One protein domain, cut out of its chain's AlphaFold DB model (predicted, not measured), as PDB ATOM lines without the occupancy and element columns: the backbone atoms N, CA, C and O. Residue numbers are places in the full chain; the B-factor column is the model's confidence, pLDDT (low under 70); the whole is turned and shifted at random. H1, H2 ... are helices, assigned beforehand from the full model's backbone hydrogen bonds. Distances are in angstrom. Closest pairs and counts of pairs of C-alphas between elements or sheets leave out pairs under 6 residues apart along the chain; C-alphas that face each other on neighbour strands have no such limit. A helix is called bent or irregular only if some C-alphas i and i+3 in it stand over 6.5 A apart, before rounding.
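AT A GLANCE: This is residues 2 to 49 and 79 to 155 of the 179 residues of an uncharacterized protein of Folsomia candida (UniProt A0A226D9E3). Two long helices, H3 and H6, run side by side and opposite ways over part of their lengths, and a helical hairpin, H1 and H2, packs its open end on the last part of H6. The short H4 and H5 lie between H3 and H6 along the chain; residues 79 to 90 and 127 to 132 stick out at opposite ends of the long axis. The 125 printed residues hold six named helices, H1 to H6 in order, and no named strand: all helix. The whole is elongated, 54 by 33 by 28 A, and only just compact, close to loose, with a radius of gyration of the C-alphas of 16.1 A.

HOW THE PARTS SIT: Start with H1, residues 2 to 19, and H2, residues 24 to 43: this hairpin touches, closest at C-alphas 17 and 27, 6.2 A, at a shallow tilt of 27 degrees, opposite ways. H3, residues 79 to 107, has a kink of 31 degrees near residue 96; it is neither bent nor irregular, but only just, with C-alphas 92 and 95 6.5 A apart. The hub is H6, residues 131 to 155. With residues 94 to 106 alone, H3 touches H6, closest at C-alphas 98 and 145, 5.4 A, at a shallow tilt of 16 degrees, opposite ways. H1, with residues 2 to 6 alone, touches H6, closest at C-alphas 6 and 147, 6.1 A, only just about perpendicular at 72 degrees. H2, with residues 37 to 43 alone, touches H6, closest at C-alphas 40 and 155, 4.7 A, at a steep tilt of 51 degrees, the same way. H4, residues 115 to 118, only just touches H6, with 3 pairs of C-alphas within 8 A, closest Thr 115 and Val 140, 7.3 A. H5, residues 122 to 127, is close to H6 but not clearly touching, closest at C-alphas 125 and 133, 5.9 A. Every O i to N i+4 pair is within hydrogen-bond range in H1, H2, H5 and H6, and 22 of 25 in H3; H4 is too short for one.

IN THESE COORDINATES: Find C-alpha 2 at (16.667, -4.497, 17.898); H1 runs 25.7 A from there, and H2 28.6 A. From C-alpha 79 at (44.970, 7.871, -0.530), H3 runs 40.8 A. H4 and H5 follow, and H6 runs 36.3 A to C-alpha 155 at (27.732, -2.839, 10.455).

THE WHOLE: The C-alphas of Gly 79 and Ser 130, the two farthest apart, are 55.6 A from each other. Residues 50 to 78 are not printed, and C-alphas 49 and 79 are 32.9 A apart across this cut. Of the links printed whole, none is long. Confidence is under 70 at residues 46 to 49 and 129.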
ATOM      1  N   GLU A   2      16.424  -4.373  19.349       75.50
ATOM      2  CA  GLU A   2      16.667  -4.497  17.898       75.50
ATOM      3  C   GLU A   2      17.690  -5.592  17.529       75.50
ATOM      4  O   GLU A   2      17.447  -6.355  16.601       75.50
ATOM      5  N   THR A   3      18.742  -5.792  18.332       78.38
ATOM      6  CA  THR A   3      19.696  -6.915  18.196       78.38
ATOM      7  C   THR A   3      19.069  -8.299  18.382       78.38
ATOM      8  O   THR A   3      19.502  -9.273  17.770       78.38
ATOM      9  N   LEU A   4      18.030  -8.416  19.214       83.12
ATOM     10  CA  LEU A   4      17.295  -9.675  19.370       83.12
ATOM     11  C   LEU A   4      16.460  -9.961  18.115       83.12
ATOM     12  O   LEU A   4      16.469 -11.084  17.617       83.12
ATOM     13  N   ALA A   5      15.787  -8.938  17.579       84.12
ATOM     14  CA  ALA A   5      14.991  -9.055  16.360       84.12
ATOM     15  C   ALA A   5      15.850  -9.438  15.144       84.12
ATOM     16  O   ALA A   5      15.481 -10.351  14.407       84.12
ATOM     17  N   THR A   6      17.022  -8.818  14.965       86.81
ATOM     18  CA  THR A   6      17.959  -9.190  13.890       86.81
ATOM     19  C   THR A   6      18.509 -10.606  14.053       86.81
ATOM     20  O   THR A   6      18.667 -11.317  13.061       86.81
ATOM     21  N   THR A   7      18.767 -11.047  15.288       86.56
ATOM     22  CA  THR A   7      19.240 -12.413  15.568       86.56
ATOM     23  C   THR A   7      18.175 -13.443  15.200       86.56
ATOM     24  O   THR A   7      18.457 -14.381  14.456       86.56
ATOM     25  N   ILE A   8      16.931 -13.240  15.649       88.00
ATOM     26  CA  ILE A   8      15.793 -14.105  15.298       88.00
ATOM     27  C   ILE A   8      15.603 -14.150  13.780       88.00
ATOM     28  O   ILE A   8      15.442 -15.225  13.206       88.00
ATOM     29  N   TYR A   9      15.670 -12.993  13.124       88.06
ATOM     30  CA  TYR A   9      15.542 -12.883  11.677       88.06
ATOM     31  C   TYR A   9      16.650 -13.647  10.929       88.06
ATOM     32  O   TYR A   9      16.370 -14.394   9.994       88.06
ATOM     33  N   THR A  10      17.897 -13.550  11.392       87.88
ATOM     34  CA  THR A  10      19.036 -14.269  10.795       87.88
ATOM     35  C   THR A  10      18.897 -15.787  10.965       87.88
ATOM     36  O   THR A  10      19.157 -16.541  10.028       87.88
ATOM     37  N   ILE A  11      18.406 -16.251  12.120       88.88
ATOM     38  CA  ILE A  11      18.091 -17.672  12.354       88.88
ATOM     39  C   ILE A  11      16.955 -18.141  11.433       88.88
ATOM     40  O   ILE A  11      17.033 -19.225  10.852       88.88
ATOM     41  N   ALA A  12      15.911 -17.327  11.262       87.12
ATOM     42  CA  ALA A  12      14.810 -17.636  10.355       87.12
ATOM     43  C   ALA A  12      15.289 -17.741   8.896       87.12
ATOM     44  O   ALA A  12      14.894 -18.672   8.191       87.12
ATOM     45  N   MET A  13      16.188 -16.854   8.459       86.62
ATOM     46  CA  MET A  13      16.830 -16.944   7.143       86.62
ATOM     47  C   MET A  13      17.690 -18.197   6.993       86.62
ATOM     48  O   MET A  13      17.632 -18.835   5.944       86.62
ATOM     49  N   PHE A  14      18.454 -18.583   8.019       88.44
ATOM     50  CA  PHE A  14      19.237 -19.821   7.991       88.44
ATOM     51  C   PHE A  14      18.337 -21.046   7.823       88.44
ATOM     52  O   PHE A  14      18.582 -21.897   6.969       88.44
ATOM     53  N   ARG A  15      17.241 -21.104   8.589       86.12
ATOM     54  CA  ARG A  15      16.242 -22.169   8.454       86.12
ATOM     55  C   ARG A  15      15.655 -22.198   7.042       86.12
ATOM     56  O   ARG A  15      15.547 -23.278   6.469       86.12
ATOM     57  N   ASN A  16      15.314 -21.036   6.482       81.94
ATOM     58  CA  ASN A  16      14.844 -20.936   5.101       81.94
ATOM     59  C   ASN A  16      15.908 -21.493   4.143       81.94
ATOM     60  O   ASN A  16      15.628 -22.388   3.364       81.94
ATOM     61  N   LEU A  17      17.168 -21.080   4.268       84.88
ATOM     62  CA  LEU A  17      18.245 -21.558   3.401       84.88
ATOM     63  C   LEU A  17      18.420 -23.089   3.434       84.88
ATOM     64  O   LEU A  17      18.611 -23.701   2.383       84.88
ATOM     65  N   CYS A  18      18.332 -23.707   4.616       85.06
ATOM     66  CA  CYS A  18      18.512 -25.150   4.781       85.06
ATOM     67  C   CYS A  18      17.305 -25.985   4.326       85.06
ATOM     68  O   CYS A  18      17.497 -27.073   3.787       85.06
ATOM     69  N   PHE A  19      16.080 -25.502   4.550       82.38
ATOM     70  CA  PHE A  19      14.853 -26.296   4.377       82.38
ATOM     71  C   PHE A  19      13.920 -25.789   3.268       82.38
ATOM     72  O   PHE A  19      12.837 -26.333   3.082       82.38
ATOM     73  N   SER A  20      14.312 -24.756   2.524       75.06
ATOM     74  CA  SER A  20      13.502 -24.183   1.447       75.06
ATOM     75  C   SER A  20      13.428 -25.086   0.228       75.06
ATOM     76  O   SER A  20      14.453 -25.509  -0.301       75.06
ATOM     77  N   GLU A  21      12.229 -25.276  -0.314       76.62
ATOM     78  CA  GLU A  21      11.989 -25.943  -1.602       76.62
ATOM     79  C   GLU A  21      12.380 -25.077  -2.821       76.62
ATOM     80  O   GLU A  21      12.118 -25.440  -3.966       76.62
ATOM     81  N   SER A  22      13.014 -23.919  -2.603       72.88
ATOM     82  CA  SER A  22      13.382 -22.992  -3.676       72.88
ATOM     83  C   SER A  22      14.400 -23.579  -4.664       72.88
ATOM     84  O   SER A  22      15.269 -24.366  -4.269       72.88
ATOM     85  N   PRO A  23      14.364 -23.134  -5.936       81.50
ATOM     86  CA  PRO A  23      15.355 -23.505  -6.942       81.50
ATOM     87  C   PRO A  23      16.776 -23.098  -6.521       81.50
ATOM     88  O   PRO A  23      16.971 -22.163  -5.740       81.50
ATOM     89  N   LEU A  24      17.783 -23.777  -7.083       82.44
ATOM     90  CA  LEU A  24      19.200 -23.589  -6.737       82.44
ATOM     91  C   LEU A  24      19.648 -22.119  -6.821       82.44
ATOM     92  O   LEU A  24      20.359 -21.641  -5.943       82.44
ATOM     93  N   THR A  25      19.183 -21.388  -7.835       80.81
ATOM     94  CA  THR A  25      19.469 -19.955  -8.015       80.81
ATOM     95  C   THR A  25      18.966 -19.113  -6.842       80.81
ATOM     96  O   THR A  25      19.708 -18.283  -6.317       80.81
ATOM     97  N   GLY A  26      17.745 -19.379  -6.367       78.19
ATOM     98  CA  GLY A  26      17.173 -18.722  -5.192       78.19
ATOM     99  C   GLY A  26      17.939 -19.047  -3.908       78.19
ATOM    100  O   GLY A  26      18.138 -18.164  -3.076       78.19
ATOM    101  N   ARG A  27      18.442 -20.280  -3.764       81.12
ATOM    102  CA  ARG A  27      19.269 -20.676  -2.611       81.12
ATOM    103  C   ARG A  27      20.633 -19.986  -2.601       81.12
ATOM    104  O   ARG A  27      21.066 -19.539  -1.545       81.12
ATOM    105  N   VAL A  28      21.293 -19.852  -3.752       86.00
ATOM    106  CA  VAL A  28      22.579 -19.132  -3.852       86.00
ATOM    107  C   VAL A  28      22.400 -17.651  -3.515       86.00
ATOM    108  O   VAL A  28      23.176 -17.100  -2.736       86.00
ATOM    109  N   GLN A  29      21.345 -17.019  -4.034       84.75
ATOM    110  CA  GLN A  29      21.015 -15.637  -3.687       84.75
ATOM    111  C   GLN A  29      20.735 -15.492  -2.183       84.75
ATOM    112  O   GLN A  29      21.301 -14.617  -1.529       84.75
ATOM    113  N   ALA A  30      19.918 -16.382  -1.615       83.75
ATOM    114  CA  ALA A  30      19.626 -16.407  -0.186       83.75
ATOM    115  C   ALA A  30      20.888 -16.596   0.673       83.75
ATOM    116  O   ALA A  30      21.036 -15.917   1.689       83.75
ATOM    117  N   ALA A  31      21.815 -17.460   0.250       87.50
ATOM    118  CA  ALA A  31      23.088 -17.681   0.931       87.50
ATOM    119  C   ALA A  31      23.960 -16.418   0.941       87.50
ATOM    120  O   ALA A  31      24.526 -16.081   1.978       87.50
ATOM    121  N   ALA A  32      24.030 -15.689  -0.177       89.50
ATOM    122  CA  ALA A  32      24.791 -14.443  -0.253       89.50
ATOM    123  C   ALA A  32      24.262 -13.394   0.740       89.50
ATOM    124  O   ALA A  32      25.029 -12.852   1.535       89.50
ATOM    125  N   PHE A  33      22.943 -13.165   0.761       87.69
ATOM    126  CA  PHE A  33      22.320 -12.256   1.731       87.69
ATOM    127  C   PHE A  33      22.493 -12.736   3.174       87.69
ATOM    128  O   PHE A  33      22.764 -11.926   4.056       87.69
ATOM    129  N   PHE A  34      22.382 -14.043   3.419       89.56
ATOM    130  CA  PHE A  34      22.608 -14.619   4.741       89.56
ATOM    131  C   PHE A  34      24.032 -14.350   5.246       89.56
ATOM    132  O   PHE A  34      24.192 -13.883   6.370       89.56
ATOM    133  N   LEU A  35      25.059 -14.566   4.417       90.62
ATOM    134  CA  LEU A  35      26.453 -14.297   4.789       90.62
ATOM    135  C   LEU A  35      26.695 -12.814   5.080       90.62
ATOM    136  O   LEU A  35      27.335 -12.489   6.081       90.62
ATOM    137  N   ILE A  36      26.146 -11.920   4.250       89.44
ATOM    138  CA  ILE A  36      26.212 -10.473   4.493       89.44
ATOM    139  C   ILE A  36      25.568 -10.147   5.841       89.44
ATOM    140  O   ILE A  36      26.144  -9.397   6.627       89.44
ATOM    141  N   TYR A  37      24.402 -10.727   6.139       89.12
ATOM    142  CA  TYR A  37      23.681 -10.403   7.364       89.12
ATOM    143  C   TYR A  37      24.328 -10.983   8.618       89.12
ATOM    144  O   TYR A  37      24.354 -10.305   9.641       89.12
ATOM    145  N   VAL A  38      24.909 -12.180   8.544       90.38
ATOM    146  CA  VAL A  38      25.720 -12.748   9.631       90.38
ATOM    147  C   VAL A  38      26.957 -11.891   9.880       90.38
ATOM    148  O   VAL A  38      27.241 -11.563  11.030       90.38
ATOM    149  N   GLY A  39      27.664 -11.483   8.822       88.38
ATOM    150  CA  GLY A  39      28.822 -10.596   8.940       88.38
ATOM    151  C   GLY A  39      28.449  -9.261   9.582       88.38
ATOM    152  O   GLY A  39      29.087  -8.835  10.540       88.38
ATOM    153  N   ALA A  40      27.360  -8.649   9.124       87.75
ATOM    154  CA  ALA A  40      26.862  -7.397   9.675       87.75
ATOM    155  C   ALA A  40      26.369  -7.532  11.127       87.75
ATOM    156  O   ALA A  40      26.661  -6.668  11.957       87.75
ATOM    157  N   LEU A  41      25.693  -8.636  11.467       88.31
ATOM    158  CA  LEU A  41      25.290  -8.959  12.837       88.31
ATOM    159  C   LEU A  41      26.508  -9.122  13.751       88.31
ATOM    160  O   LEU A  41      26.475  -8.640  14.878       88.31
ATOM    161  N   TRP A  42      27.574  -9.761  13.262       86.12
ATOM    162  CA  TRP A  42      28.830  -9.937  13.990       86.12
ATOM    163  C   TRP A  42      29.530  -8.601  14.240       86.12
ATOM    164  O   TRP A  42      29.865  -8.279  15.378       86.12
ATOM    165  N   THR A  43      29.705  -7.784  13.197       81.81
ATOM    166  CA  THR A  43      30.364  -6.472  13.310       81.81
ATOM    167  C   THR A  43      29.553  -5.464  14.121       81.81
ATOM    168  O   THR A  43      30.126  -4.592  14.765       81.81
ATOM    169  N   GLY A  44      28.224  -5.577  14.087       75.44
ATOM    170  CA  GLY A  44      27.290  -4.699  14.788       75.44
ATOM    171  C   GLY A  44      26.792  -5.261  16.122       75.44
ATOM    172  O   GLY A  44      25.813  -4.742  16.669       75.44
ATOM    173  N   TRP A  45      27.395  -6.345  16.628       73.88
ATOM    174  CA  TRP A  45      26.923  -7.028  17.828       73.88
ATOM    175  C   TRP A  45      27.129  -6.160  19.065       73.88
ATOM    176  O   TRP A  45      28.223  -6.080  19.621       73.88
ATOM    177  N   ASN A  46      26.054  -5.525  19.531       69.12
ATOM    178  CA  ASN A  46      26.115  -4.653  20.696       69.12
ATOM    179  C   ASN A  46      24.977  -4.934  21.686       69.12
ATOM    180  O   ASN A  46      24.002  -4.192  21.800       69.12
ATOM    181  N   PHE A  47      25.082  -6.061  22.394       61.66
ATOM    182  CA  PHE A  47      24.050  -6.512  23.336       61.66
ATOM    183  C   PHE A  47      23.955  -5.636  24.599       61.66
ATOM    184  O   PHE A  47      22.911  -5.610  25.247       61.66
ATOM    185  N   LYS A  48      25.027  -4.906  24.943       61.03
ATOM    186  CA  LYS A  48      25.102  -4.042  26.133       61.03
ATOM    187  C   LYS A  48      25.086  -2.536  25.833       61.03
ATOM    188  O   LYS A  48      25.266  -1.765  26.766       61.03
ATOM    189  N   VAL A  49      24.822  -2.119  24.588       62.50
ATOM    190  CA  VAL A  49      24.922  -0.705  24.155       62.50
ATOM    191  C   VAL A  49      26.242  -0.097  24.644       62.50
ATOM    192  O   VAL A  49      26.291   0.933  25.307       62.50
ATOM    193  N   GLY A  79      45.640   8.975  -1.218       75.69
ATOM    194  CA  GLY A  79      44.970   7.871  -0.530       75.69
ATOM    195  C   GLY A  79      43.926   8.339   0.485       75.69
ATOM    196  O   GLY A  79      42.803   7.847   0.472       75.69
ATOM    197  N   THR A  80      44.231   9.349   1.300       76.00
ATOM    198  CA  THR A  80      43.281   9.905   2.281       76.00
ATOM    199  C   THR A  80      42.069  10.544   1.592       76.00
ATOM    200  O   THR A  80      40.933  10.362   2.034       76.00
ATOM    201  N   LYS A  81      42.278  11.243   0.466       81.38
ATOM    202  CA  LYS A  81      41.175  11.784  -0.349       81.38
ATOM    203  C   LYS A  81      40.305  10.672  -0.941       81.38
ATOM    204  O   LYS A  81      39.081  10.782  -0.896       81.38
ATOM    205  N   ALA A  82      40.923   9.605  -1.451       84.94
ATOM    206  CA  ALA A  82      40.209   8.453  -2.000       84.94
ATOM    207  C   ALA A  82      39.382   7.723  -0.928       84.94
ATOM    208  O   ALA A  82      38.214   7.428  -1.164       84.94
ATOM    209  N   ILE A  83      39.941   7.507   0.268       83.81
ATOM    210  CA  ILE A  83      39.232   6.885   1.399       83.81
ATOM    211  C   ILE A  83      38.040   7.745   1.829       83.81
ATOM    212  O   ILE A  83      36.947   7.218   2.021       83.81
ATOM    213  N   LYS A  84      38.203   9.072   1.911       83.38
ATOM    214  CA  LYS A  84      37.099   9.982   2.255       83.38
ATOM    215  C   LYS A  84      35.963   9.933   1.227       83.38
ATOM    216  O   LYS A  84      34.797   9.897   1.613       83.38
ATOM    217  N   LEU A  85      36.295   9.910  -0.067       88.88
ATOM    218  CA  LEU A  85      35.301   9.763  -1.133       88.88
ATOM    219  C   LEU A  85      34.594   8.403  -1.050       88.88
ATOM    220  O   LEU A  85      33.372   8.348  -1.155       88.88
ATOM    221  N   PHE A  86      35.349   7.327  -0.824       87.56
ATOM    222  CA  PHE A  86      34.805   5.978  -0.684       87.56
ATOM    223  C   PHE A  86      33.835   5.871   0.496       87.56
ATOM    224  O   PHE A  86      32.718   5.400   0.305       87.56
ATOM    225  N   ILE A  87      34.217   6.359   1.682       87.06
ATOM    226  CA  ILE A  87      33.346   6.358   2.869       87.06
ATOM    227  C   ILE A  87      32.074   7.162   2.593       87.06
ATOM    228  O   ILE A  87      30.985   6.672   2.862       87.06
ATOM    229  N   SER A  88      32.185   8.347   1.985       88.19
ATOM    230  CA  SER A  88      31.017   9.179   1.669       88.19
ATOM    231  C   SER A  88      30.051   8.499   0.688       88.19
ATOM    232  O   SER A  88      28.839   8.509   0.907       88.19
ATOM    233  N   LEU A  89      30.571   7.870  -0.371       89.06
ATOM    234  CA  LEU A  89      29.754   7.095  -1.310       89.06
ATOM    235  C   LEU A  89      29.111   5.887  -0.625       89.06
ATOM    236  O   LEU A  89      27.938   5.587  -0.860       89.06
ATOM    237  N   ALA A  90      29.865   5.208   0.235       88.06
ATOM    238  CA  ALA A  90      29.386   4.043   0.947       88.06
ATOM    239  C   ALA A  90      28.273   4.414   1.939       88.06
ATOM    240  O   ALA A  90      27.210   3.800   1.897       88.06
ATOM    241  N   GLU A  91      28.440   5.469   2.738       87.12
ATOM    242  CA  GLU A  91      27.409   5.990   3.646       87.12
ATOM    243  C   GLU A  91      26.129   6.389   2.917       87.12
ATOM    244  O   GLU A  91      25.037   6.107   3.407       87.12
ATOM    245  N   PHE A  92      26.239   6.986   1.727       88.88
ATOM    246  CA  PHE A  92      25.070   7.302   0.907       88.88
ATOM    247  C   PHE A  92      24.385   6.038   0.360       88.88
ATOM    248  O   PHE A  92      23.160   5.985   0.242       88.88
ATOM    249  N   SER A  93      25.160   4.994   0.054       89.06
ATOM    250  CA  SER A  93      24.623   3.723  -0.447       89.06
ATOM    251  C   SER A  93      23.902   2.896   0.627       89.06
ATOM    252  O   SER A  93      22.935   2.203   0.304       89.06
ATOM    253  N   VAL A  94      24.317   2.997   1.899       89.31
ATOM    254  CA  VAL A  94      23.753   2.231   3.028       89.31
ATOM    255  C   VAL A  94      22.229   2.375   3.156       89.31
ATOM    256  O   VAL A  94      21.573   1.336   3.200       89.31
ATOM    257  N   PRO A  95      21.621   3.581   3.170       87.12
ATOM    258  CA  PRO A  95      20.162   3.729   3.175       87.12
ATOM    259  C   PRO A  95      19.512   3.406   1.824       87.12
ATOM    260  O   PRO A  95      18.331   3.059   1.777       87.12
ATOM    261  N   GLY A  96      20.263   3.488   0.724       89.88
ATOM    262  CA  GLY A  96      19.769   3.128  -0.604       89.88
ATOM    263  C   GLY A  96      19.399   1.646  -0.694       89.88
ATOM    264  O   GLY A  96      18.336   1.304  -1.204       89.88
ATOM    265  N   ILE A  97      20.235   0.761  -0.145       89.12
ATOM    266  CA  ILE A  97      20.019  -0.697  -0.170       89.12
ATOM    267  C   ILE A  97      18.646  -1.121   0.399       89.12
ATOM    268  O   ILE A  97      17.891  -1.771  -0.328       89.12
ATOM    269  N   PRO A  98      18.261  -0.782   1.647       90.12
ATOM    270  CA  PRO A  98      16.970  -1.176   2.208       90.12
ATOM    271  C   PRO A  98      15.791  -0.535   1.467       90.12
ATOM    272  O   PRO A  98      14.749  -1.176   1.323       90.12
ATOM    273  N   PHE A  99      15.958   0.672   0.917       89.81
ATOM    274  CA  PHE A  99      14.951   1.288   0.052       89.81
ATOM    275  C   PHE A  99      14.730   0.474  -1.234       89.81
ATOM    276  O   PHE A  99      13.589   0.154  -1.579       89.81
ATOM    277  N   PHE A 100      15.805   0.064  -1.912       90.25
ATOM    278  CA  PHE A 100      15.705  -0.795  -3.093       90.25
ATOM    279  C   PHE A 100      15.131  -2.174  -2.762       90.25
ATOM    280  O   PHE A 100      14.314  -2.679  -3.528       90.25
ATOM    281  N   ILE A 101      15.487  -2.764  -1.617       88.19
ATOM    282  CA  ILE A 101      14.895  -4.024  -1.140       88.19
ATOM    283  C   ILE A 101      13.390  -3.859  -0.914       88.19
ATOM    284  O   ILE A 101      12.607  -4.696  -1.362       88.19
ATOM    285  N   PHE A 102      12.961  -2.769  -0.278       89.19
ATOM    286  CA  PHE A 102      11.544  -2.488  -0.060       89.19
ATOM    287  C   PHE A 102      10.771  -2.371  -1.384       89.19
ATOM    288  O   PHE A 102       9.713  -2.988  -1.539       89.19
ATOM    289  N   LEU A 103      11.318  -1.638  -2.362       89.81
ATOM    290  CA  LEU A 103      10.739  -1.552  -3.704       89.81
ATOM    291  C   LEU A 103      10.709  -2.921  -4.389       89.81
ATOM    292  O   LEU A 103       9.676  -3.319  -4.919       89.81
ATOM    293  N   PHE A 104      11.803  -3.678  -4.332       88.31
ATOM    294  CA  PHE A 104      11.887  -5.011  -4.920       88.31
ATOM    295  C   PHE A 104      10.824  -5.957  -4.343       88.31
ATOM    296  O   PHE A 104      10.094  -6.597  -5.099       88.31
ATOM    297  N   LEU A 105      10.635  -5.968  -3.021       85.94
ATOM    298  CA  LEU A 105       9.600  -6.757  -2.340       85.94
ATOM    299  C   LEU A 105       8.171  -6.285  -2.640       85.94
ATOM    300  O   LEU A 105       7.197  -7.041  -2.500       85.94
ATOM    301  N   ARG A 106       8.012  -5.036  -3.083       85.44
ATOM    302  CA  ARG A 106       6.737  -4.530  -3.594       85.44
ATOM    303  C   ARG A 106       6.402  -5.094  -4.976       85.44
ATOM    304  O   ARG A 106       5.219  -5.285  -5.258       85.44
ATOM    305  N   TYR A 107       7.398  -5.444  -5.781       85.62
ATOM    306  CA  TYR A 107       7.185  -6.092  -7.077       85.62
ATOM    307  C   TYR A 107       7.161  -7.622  -6.972       85.62
ATOM    308  O   TYR A 107       6.241  -8.245  -7.495       85.62
ATOM    309  N   VAL A 108       8.103  -8.232  -6.243       85.12
ATOM    310  CA  VAL A 108       8.268  -9.696  -6.163       85.12
ATOM    311  C   VAL A 108       8.386 -10.159  -4.697       85.12
ATOM    312  O   VAL A 108       9.482 -10.434  -4.204       85.12
ATOM    313  N   PRO A 109       7.259 -10.251  -3.967       80.12
ATOM    314  CA  PRO A 109       7.249 -10.465  -2.516       80.12
ATOM    315  C   PRO A 109       7.663 -11.883  -2.107       80.12
ATOM    316  O   PRO A 109       8.203 -12.067  -1.027       80.12
ATOM    317  N   CYS A 110       7.446 -12.887  -2.961       81.94
ATOM    318  CA  CYS A 110       7.738 -14.290  -2.646       81.94
ATOM    319  C   CYS A 110       9.178 -14.707  -2.998       81.94
ATOM    320  O   CYS A 110       9.444 -15.891  -3.194       81.94
ATOM    321  N   THR A 111      10.104 -13.755  -3.125       81.25
ATOM    322  CA  THR A 111      11.505 -14.051  -3.457       81.25
ATOM    323  C   THR A 111      12.269 -14.446  -2.195       81.25
ATOM    324  O   THR A 111      12.210 -13.741  -1.189       81.25
ATOM    325  N   ALA A 112      13.010 -15.553  -2.228       77.44
ATOM    326  CA  ALA A 112      13.959 -15.885  -1.164       77.44
ATOM    327  C   ALA A 112      15.096 -14.839  -1.122       77.44
ATOM    328  O   ALA A 112      15.495 -14.347  -2.179       77.44
ATOM    329  N   PRO A 113      15.650 -14.478   0.051       71.44
ATOM    330  CA  PRO A 113      15.491 -15.085   1.383       71.44
ATOM    331  C   PRO A 113      14.415 -14.441   2.274       71.44
ATOM    332  O   PRO A 113      14.368 -14.723   3.472       71.44
ATOM    333  N   PHE A 114      13.609 -13.539   1.723       78.94
ATOM    334  CA  PHE A 114      12.823 -12.593   2.506       78.94
ATOM    335  C   PHE A 114      11.644 -13.248   3.241       78.94
ATOM    336  O   PHE A 114      11.168 -14.314   2.839       78.94
ATOM    337  N   THR A 115      11.154 -12.625   4.316       76.94
ATOM    338  CA  THR A 115      10.201 -13.225   5.282       76.94
ATOM    339  C   THR A 115       8.952 -13.800   4.615       76.94
ATOM    340  O   THR A 115       8.457 -14.856   5.003       76.94
ATOM    341  N   MET A 116       8.462 -13.127   3.576       74.62
ATOM    342  CA  MET A 116       7.307 -13.556   2.786       74.62
ATOM    343  C   MET A 116       7.499 -14.920   2.110       74.62
ATOM    344  O   MET A 116       6.546 -15.689   2.011       74.62
ATOM    345  N   SER A 117       8.726 -15.264   1.706       75.06
ATOM    346  CA  SER A 117       9.042 -16.565   1.096       75.06
ATOM    347  C   SER A 117       8.879 -17.753   2.055       75.06
ATOM    348  O   SER A 117       8.740 -18.880   1.593       75.06
ATOM    349  N   ASN A 118       8.834 -17.512   3.373       70.69
ATOM    350  CA  ASN A 118       8.605 -18.558   4.378       70.69
ATOM    351  C   ASN A 118       7.129 -18.948   4.531       70.69
ATOM    352  O   ASN A 118       6.832 -19.973   5.146       70.69
ATOM    353  N   PHE A 119       6.193 -18.141   4.027       77.00
ATOM    354  CA  PHE A 119       4.778 -18.485   4.092       77.00
ATOM    355  C   PHE A 119       4.439 -19.447   2.954       77.00
ATOM    356  O   PHE A 119       4.555 -19.096   1.780       77.00
ATOM    357  N   THR A 120       3.948 -20.641   3.297       71.81
ATOM    358  CA  THR A 120       3.491 -21.659   2.328       71.81
ATOM    359  C   THR A 120       2.449 -21.100   1.358       71.81
ATOM    360  O   THR A 120       2.419 -21.461   0.185       71.81
ATOM    361  N   ASN A 121       1.657 -20.137   1.827       75.25
ATOM    362  CA  ASN A 121       0.558 -19.536   1.083       75.25
ATOM    363  C   ASN A 121       0.952 -18.178   0.472       75.25
ATOM    364  O   ASN A 121       0.080 -17.365   0.180       75.25
ATOM    365  N   CYS A 122       2.247 -17.889   0.270       78.25
ATOM    366  CA  CYS A 122       2.691 -16.588  -0.253       78.25
ATOM    367  C   CYS A 122       1.989 -16.219  -1.571       78.25
ATOM    368  O   CYS A 122       1.519 -15.095  -1.733       78.25
ATOM    369  N   LYS A 123       1.835 -17.181  -2.491       78.50
ATOM    370  CA  LYS A 123       1.122 -16.960  -3.761       78.50
ATOM    371  C   LYS A 123      -0.364 -16.650  -3.554       78.50
ATOM    372  O   LYS A 123      -0.890 -15.782  -4.241       78.50
ATOM    373  N   GLU A 124      -1.024 -17.301  -2.600       79.88
ATOM    374  CA  GLU A 124      -2.437 -17.051  -2.275       79.88
ATOM    375  C   GLU A 124      -2.636 -15.688  -1.603       79.88
ATOM    376  O   GLU A 124      -3.542 -14.944  -1.963       79.88
ATOM    377  N   ILE A 125      -1.746 -15.305  -0.686       74.81
ATOM    378  CA  ILE A 125      -1.783 -13.998  -0.009       74.81
ATOM    379  C   ILE A 125      -1.575 -12.856  -1.013       74.81
ATOM    380  O   ILE A 125      -2.169 -11.790  -0.873       74.81
ATOM    381  N   VAL A 126      -0.739 -13.073  -2.033       77.56
ATOM    382  CA  VAL A 126      -0.473 -12.082  -3.087       77.56
ATOM    383  C   VAL A 126      -1.610 -11.992  -4.103       77.56
ATOM    384  O   VAL A 126      -1.868 -10.904  -4.607       77.56
ATOM    385  N   THR A 127      -2.272 -13.109  -4.409       74.69
ATOM    386  CA  THR A 127      -3.381 -13.161  -5.382       74.69
ATOM    387  C   THR A 127      -4.723 -12.756  -4.781       74.69
ATOM    388  O   THR A 127      -5.612 -12.320  -5.507       74.69
ATOM    389  N   THR A 128      -4.877 -12.848  -3.460       73.44
ATOM    390  CA  THR A 128      -6.089 -12.401  -2.772       73.44
ATOM    391  C   THR A 128      -6.090 -10.874  -2.660       73.44
ATOM    392  O   THR A 128      -5.425 -10.312  -1.789       73.44
ATOM    393  N   GLU A 129      -6.892 -10.189  -3.485       69.25
ATOM    394  CA  GLU A 129      -7.109  -8.727  -3.461       69.25
ATOM    395  C   GLU A 129      -7.923  -8.240  -2.242       69.25
ATOM    396  O   GLU A 129      -8.779  -7.361  -2.325       69.25
ATOM    397  N   SER A 130      -7.679  -8.809  -1.064       80.00
ATOM    398  CA  SER A 130      -8.271  -8.307   0.172       80.00
ATOM    399  C   SER A 130      -7.455  -7.125   0.704       80.00
ATOM    400  O   SER A 130      -6.222  -7.173   0.766       80.00
ATOM    401  N   HIS A 131      -8.136  -6.076   1.178       80.56
ATOM    402  CA  HIS A 131      -7.486  -4.972   1.900       80.56
ATOM    403  C   HIS A 131      -6.628  -5.482   3.071       80.56
ATOM    404  O   HIS A 131      -5.562  -4.936   3.349       80.56
ATOM    405  N   PHE A 132      -7.058  -6.563   3.723       80.94
ATOM    406  CA  PHE A 132      -6.327  -7.201   4.813       80.94
ATOM    407  C   PHE A 132      -4.986  -7.806   4.358       80.94
ATOM    408  O   PHE A 132      -3.956  -7.554   4.986       80.94
ATOM    409  N   GLY A 133      -4.962  -8.521   3.227       80.12
ATOM    410  CA  GLY A 133      -3.734  -9.074   2.642       80.12
ATOM    411  C   GLY A 133      -2.728  -7.990   2.239       80.12
ATOM    412  O   GLY A 133      -1.529  -8.124   2.499       80.12
ATOM    413  N   TYR A 134      -3.215  -6.864   1.702       83.50
ATOM    414  CA  TYR A 134      -2.374  -5.701   1.402       83.50
ATOM    415  C   TYR A 134      -1.671  -5.157   2.654       83.50
ATOM    416  O   TYR A 134      -0.462  -4.911   2.618       83.50
ATOM    417  N   TRP A 135      -2.409  -4.971   3.754       84.62
ATOM    418  CA  TRP A 135      -1.862  -4.418   4.998       84.62
ATOM    419  C   TRP A 135      -0.838  -5.344   5.646       84.62
ATOM    420  O   TRP A 135       0.221  -4.872   6.060       84.62
ATOM    421  N   ILE A 136      -1.100  -6.654   5.661       83.62
ATOM    422  CA  ILE A 136      -0.119  -7.648   6.120       83.62
ATOM    423  C   ILE A 136       1.153  -7.551   5.279       83.62
ATOM    424  O   ILE A 136       2.253  -7.465   5.826       83.62
ATOM    425  N   ARG A 137       1.018  -7.498   3.949       83.69
ATOM    426  CA  ARG A 137       2.168  -7.414   3.047       83.69
ATOM    427  C   ARG A 137       2.995  -6.157   3.254       83.69
ATOM    428  O   ARG A 137       4.222  -6.223   3.294       83.69
ATOM    429  N   PHE A 138       2.326  -5.022   3.397       86.19
ATOM    430  CA  PHE A 138       2.991  -3.763   3.687       86.19
ATOM    431  C   PHE A 138       3.713  -3.808   5.041       86.19
ATOM    432  O   PHE A 138       4.878  -3.424   5.119       86.19
ATOM    433  N   GLY A 139       3.063  -4.343   6.079       87.62
ATOM    434  CA  GLY A 139       3.636  -4.472   7.418       87.62
ATOM    435  C   GLY A 139       4.883  -5.358   7.460       87.62
ATOM    436  O   GLY A 139       5.899  -4.948   8.023       87.62
ATOM    437  N   VAL A 140       4.841  -6.529   6.818       87.19
ATOM    438  CA  VAL A 140       5.994  -7.445   6.745       87.19
ATOM    439  C   VAL A 140       7.163  -6.784   6.012       87.19
ATOM    440  O   VAL A 140       8.262  -6.735   6.556       87.19
ATOM    441  N   ASN A 141       6.919  -6.186   4.841       88.19
ATOM    442  CA  ASN A 141       7.968  -5.505   4.075       88.19
ATOM    443  C   ASN A 141       8.577  -4.318   4.841       88.19
ATOM    444  O   ASN A 141       9.776  -4.063   4.738       88.19
ATOM    445  N   MET A 142       7.765  -3.582   5.606       88.69
ATOM    446  CA  MET A 142       8.229  -2.454   6.418       88.69
ATOM    447  C   MET A 142       9.103  -2.919   7.587       88.69
ATOM    448  O   MET A 142      10.144  -2.321   7.862       88.69
ATOM    449  N   LEU A 143       8.708  -4.001   8.260       87.81
ATOM    450  CA  LEU A 143       9.491  -4.605   9.338       87.81
ATOM    451  C   LEU A 143      10.818  -5.156   8.808       87.81
ATOM    452  O   LEU A 143      11.862  -4.939   9.418       87.81
ATOM    453  N   GLU A 144      10.790  -5.799   7.648       87.69
ATOM    454  CA  GLU A 144      11.977  -6.315   6.972       87.69
ATOM    455  C   GLU A 144      12.933  -5.187   6.570       87.69
ATOM    456  O   GLU A 144      14.115  -5.231   6.909       87.69
ATOM    457  N   CYS A 145      12.410  -4.115   5.970       89.19
ATOM    458  CA  CYS A 145      13.172  -2.904   5.673       89.19
ATOM    459  C   CYS A 145      13.815  -2.321   6.939       89.19
ATOM    460  O   CYS A 145      15.007  -2.024   6.944       89.19
ATOM    461  N   ARG A 146      13.068  -2.234   8.046       89.69
ATOM    462  CA  ARG A 146      13.594  -1.745   9.328       89.69
ATOM    463  C   ARG A 146      14.741  -2.609   9.858       89.69
ATOM    464  O   ARG A 146      15.751  -2.058  10.290       89.69
ATOM    465  N   ILE A 147      14.597  -3.936   9.829       88.94
ATOM    466  CA  ILE A 147      15.640  -4.868  10.285       88.94
ATOM    467  C   ILE A 147      16.900  -4.709   9.431       88.94
ATOM    468  O   ILE A 147      17.994  -4.573   9.977       88.94
ATOM    469  N   VAL A 148      16.748  -4.679   8.105       89.06
ATOM    470  CA  VAL A 148      17.874  -4.538   7.172       89.06
ATOM    471  C   VAL A 148      18.551  -3.175   7.321       89.06
ATOM    472  O   VAL A 148      19.776  -3.123   7.387       89.06
ATOM    473  N   CYS A 149      17.782  -2.089   7.454       89.44
ATOM    474  CA  CYS A 149      18.305  -0.759   7.773       89.44
ATOM    475  C   CYS A 149      19.193  -0.806   9.016       89.44
ATOM    476  O   CYS A 149      20.354  -0.415   8.951       89.44
ATOM    477  N   PHE A 150      18.659  -1.299  10.136       88.44
ATOM    478  CA  PHE A 150      19.394  -1.343  11.398       88.44
ATOM    479  C   PHE A 150      20.691  -2.155  11.275       88.44
ATOM    480  O   PHE A 150      21.750  -1.726  11.732       88.44
ATOM    481  N   LEU A 151      20.615  -3.311  10.616       88.50
ATOM    482  CA  LEU A 151      21.736  -4.228  10.468       88.50
ATOM    483  C   LEU A 151      22.851  -3.642   9.584       88.50
ATOM    484  O   LEU A 151      24.020  -3.686   9.968       88.50
ATOM    485  N   LEU A 152      22.494  -3.035   8.448       88.75
ATOM    486  CA  LEU A 152      23.452  -2.381   7.555       88.75
ATOM    487  C   LEU A 152      24.059  -1.124   8.182       88.75
ATOM    488  O   LEU A 152      25.272  -0.947   8.102       88.75
ATOM    489  N   TYR A 153      23.259  -0.284   8.845       86.81
ATOM    490  CA  TYR A 153      23.778   0.909   9.519       86.81
ATOM    491  C   TYR A 153      24.761   0.544  10.630       86.81
ATOM    492  O   TYR A 153      25.877   1.066  10.646       86.81
ATOM    493  N   SER A 154      24.390  -0.394  11.505       84.50
ATOM    494  CA  SER A 154      25.256  -0.840  12.601       84.50
ATOM    495  C   SER A 154      26.587  -1.405  12.084       84.50
ATOM    496  O   SER A 154      27.659  -1.018  12.550       84.50
ATOM    497  N   ALA A 155      26.537  -2.254  11.055       86.94
ATOM    498  CA  ALA A 155      27.732  -2.839  10.455       86.94
ATOM    499  C   ALA A 155      28.600  -1.820   9.708       86.94
ATOM    500  O   ALA A 155      29.826  -1.856   9.814       86.94
TER     501      ALA A 155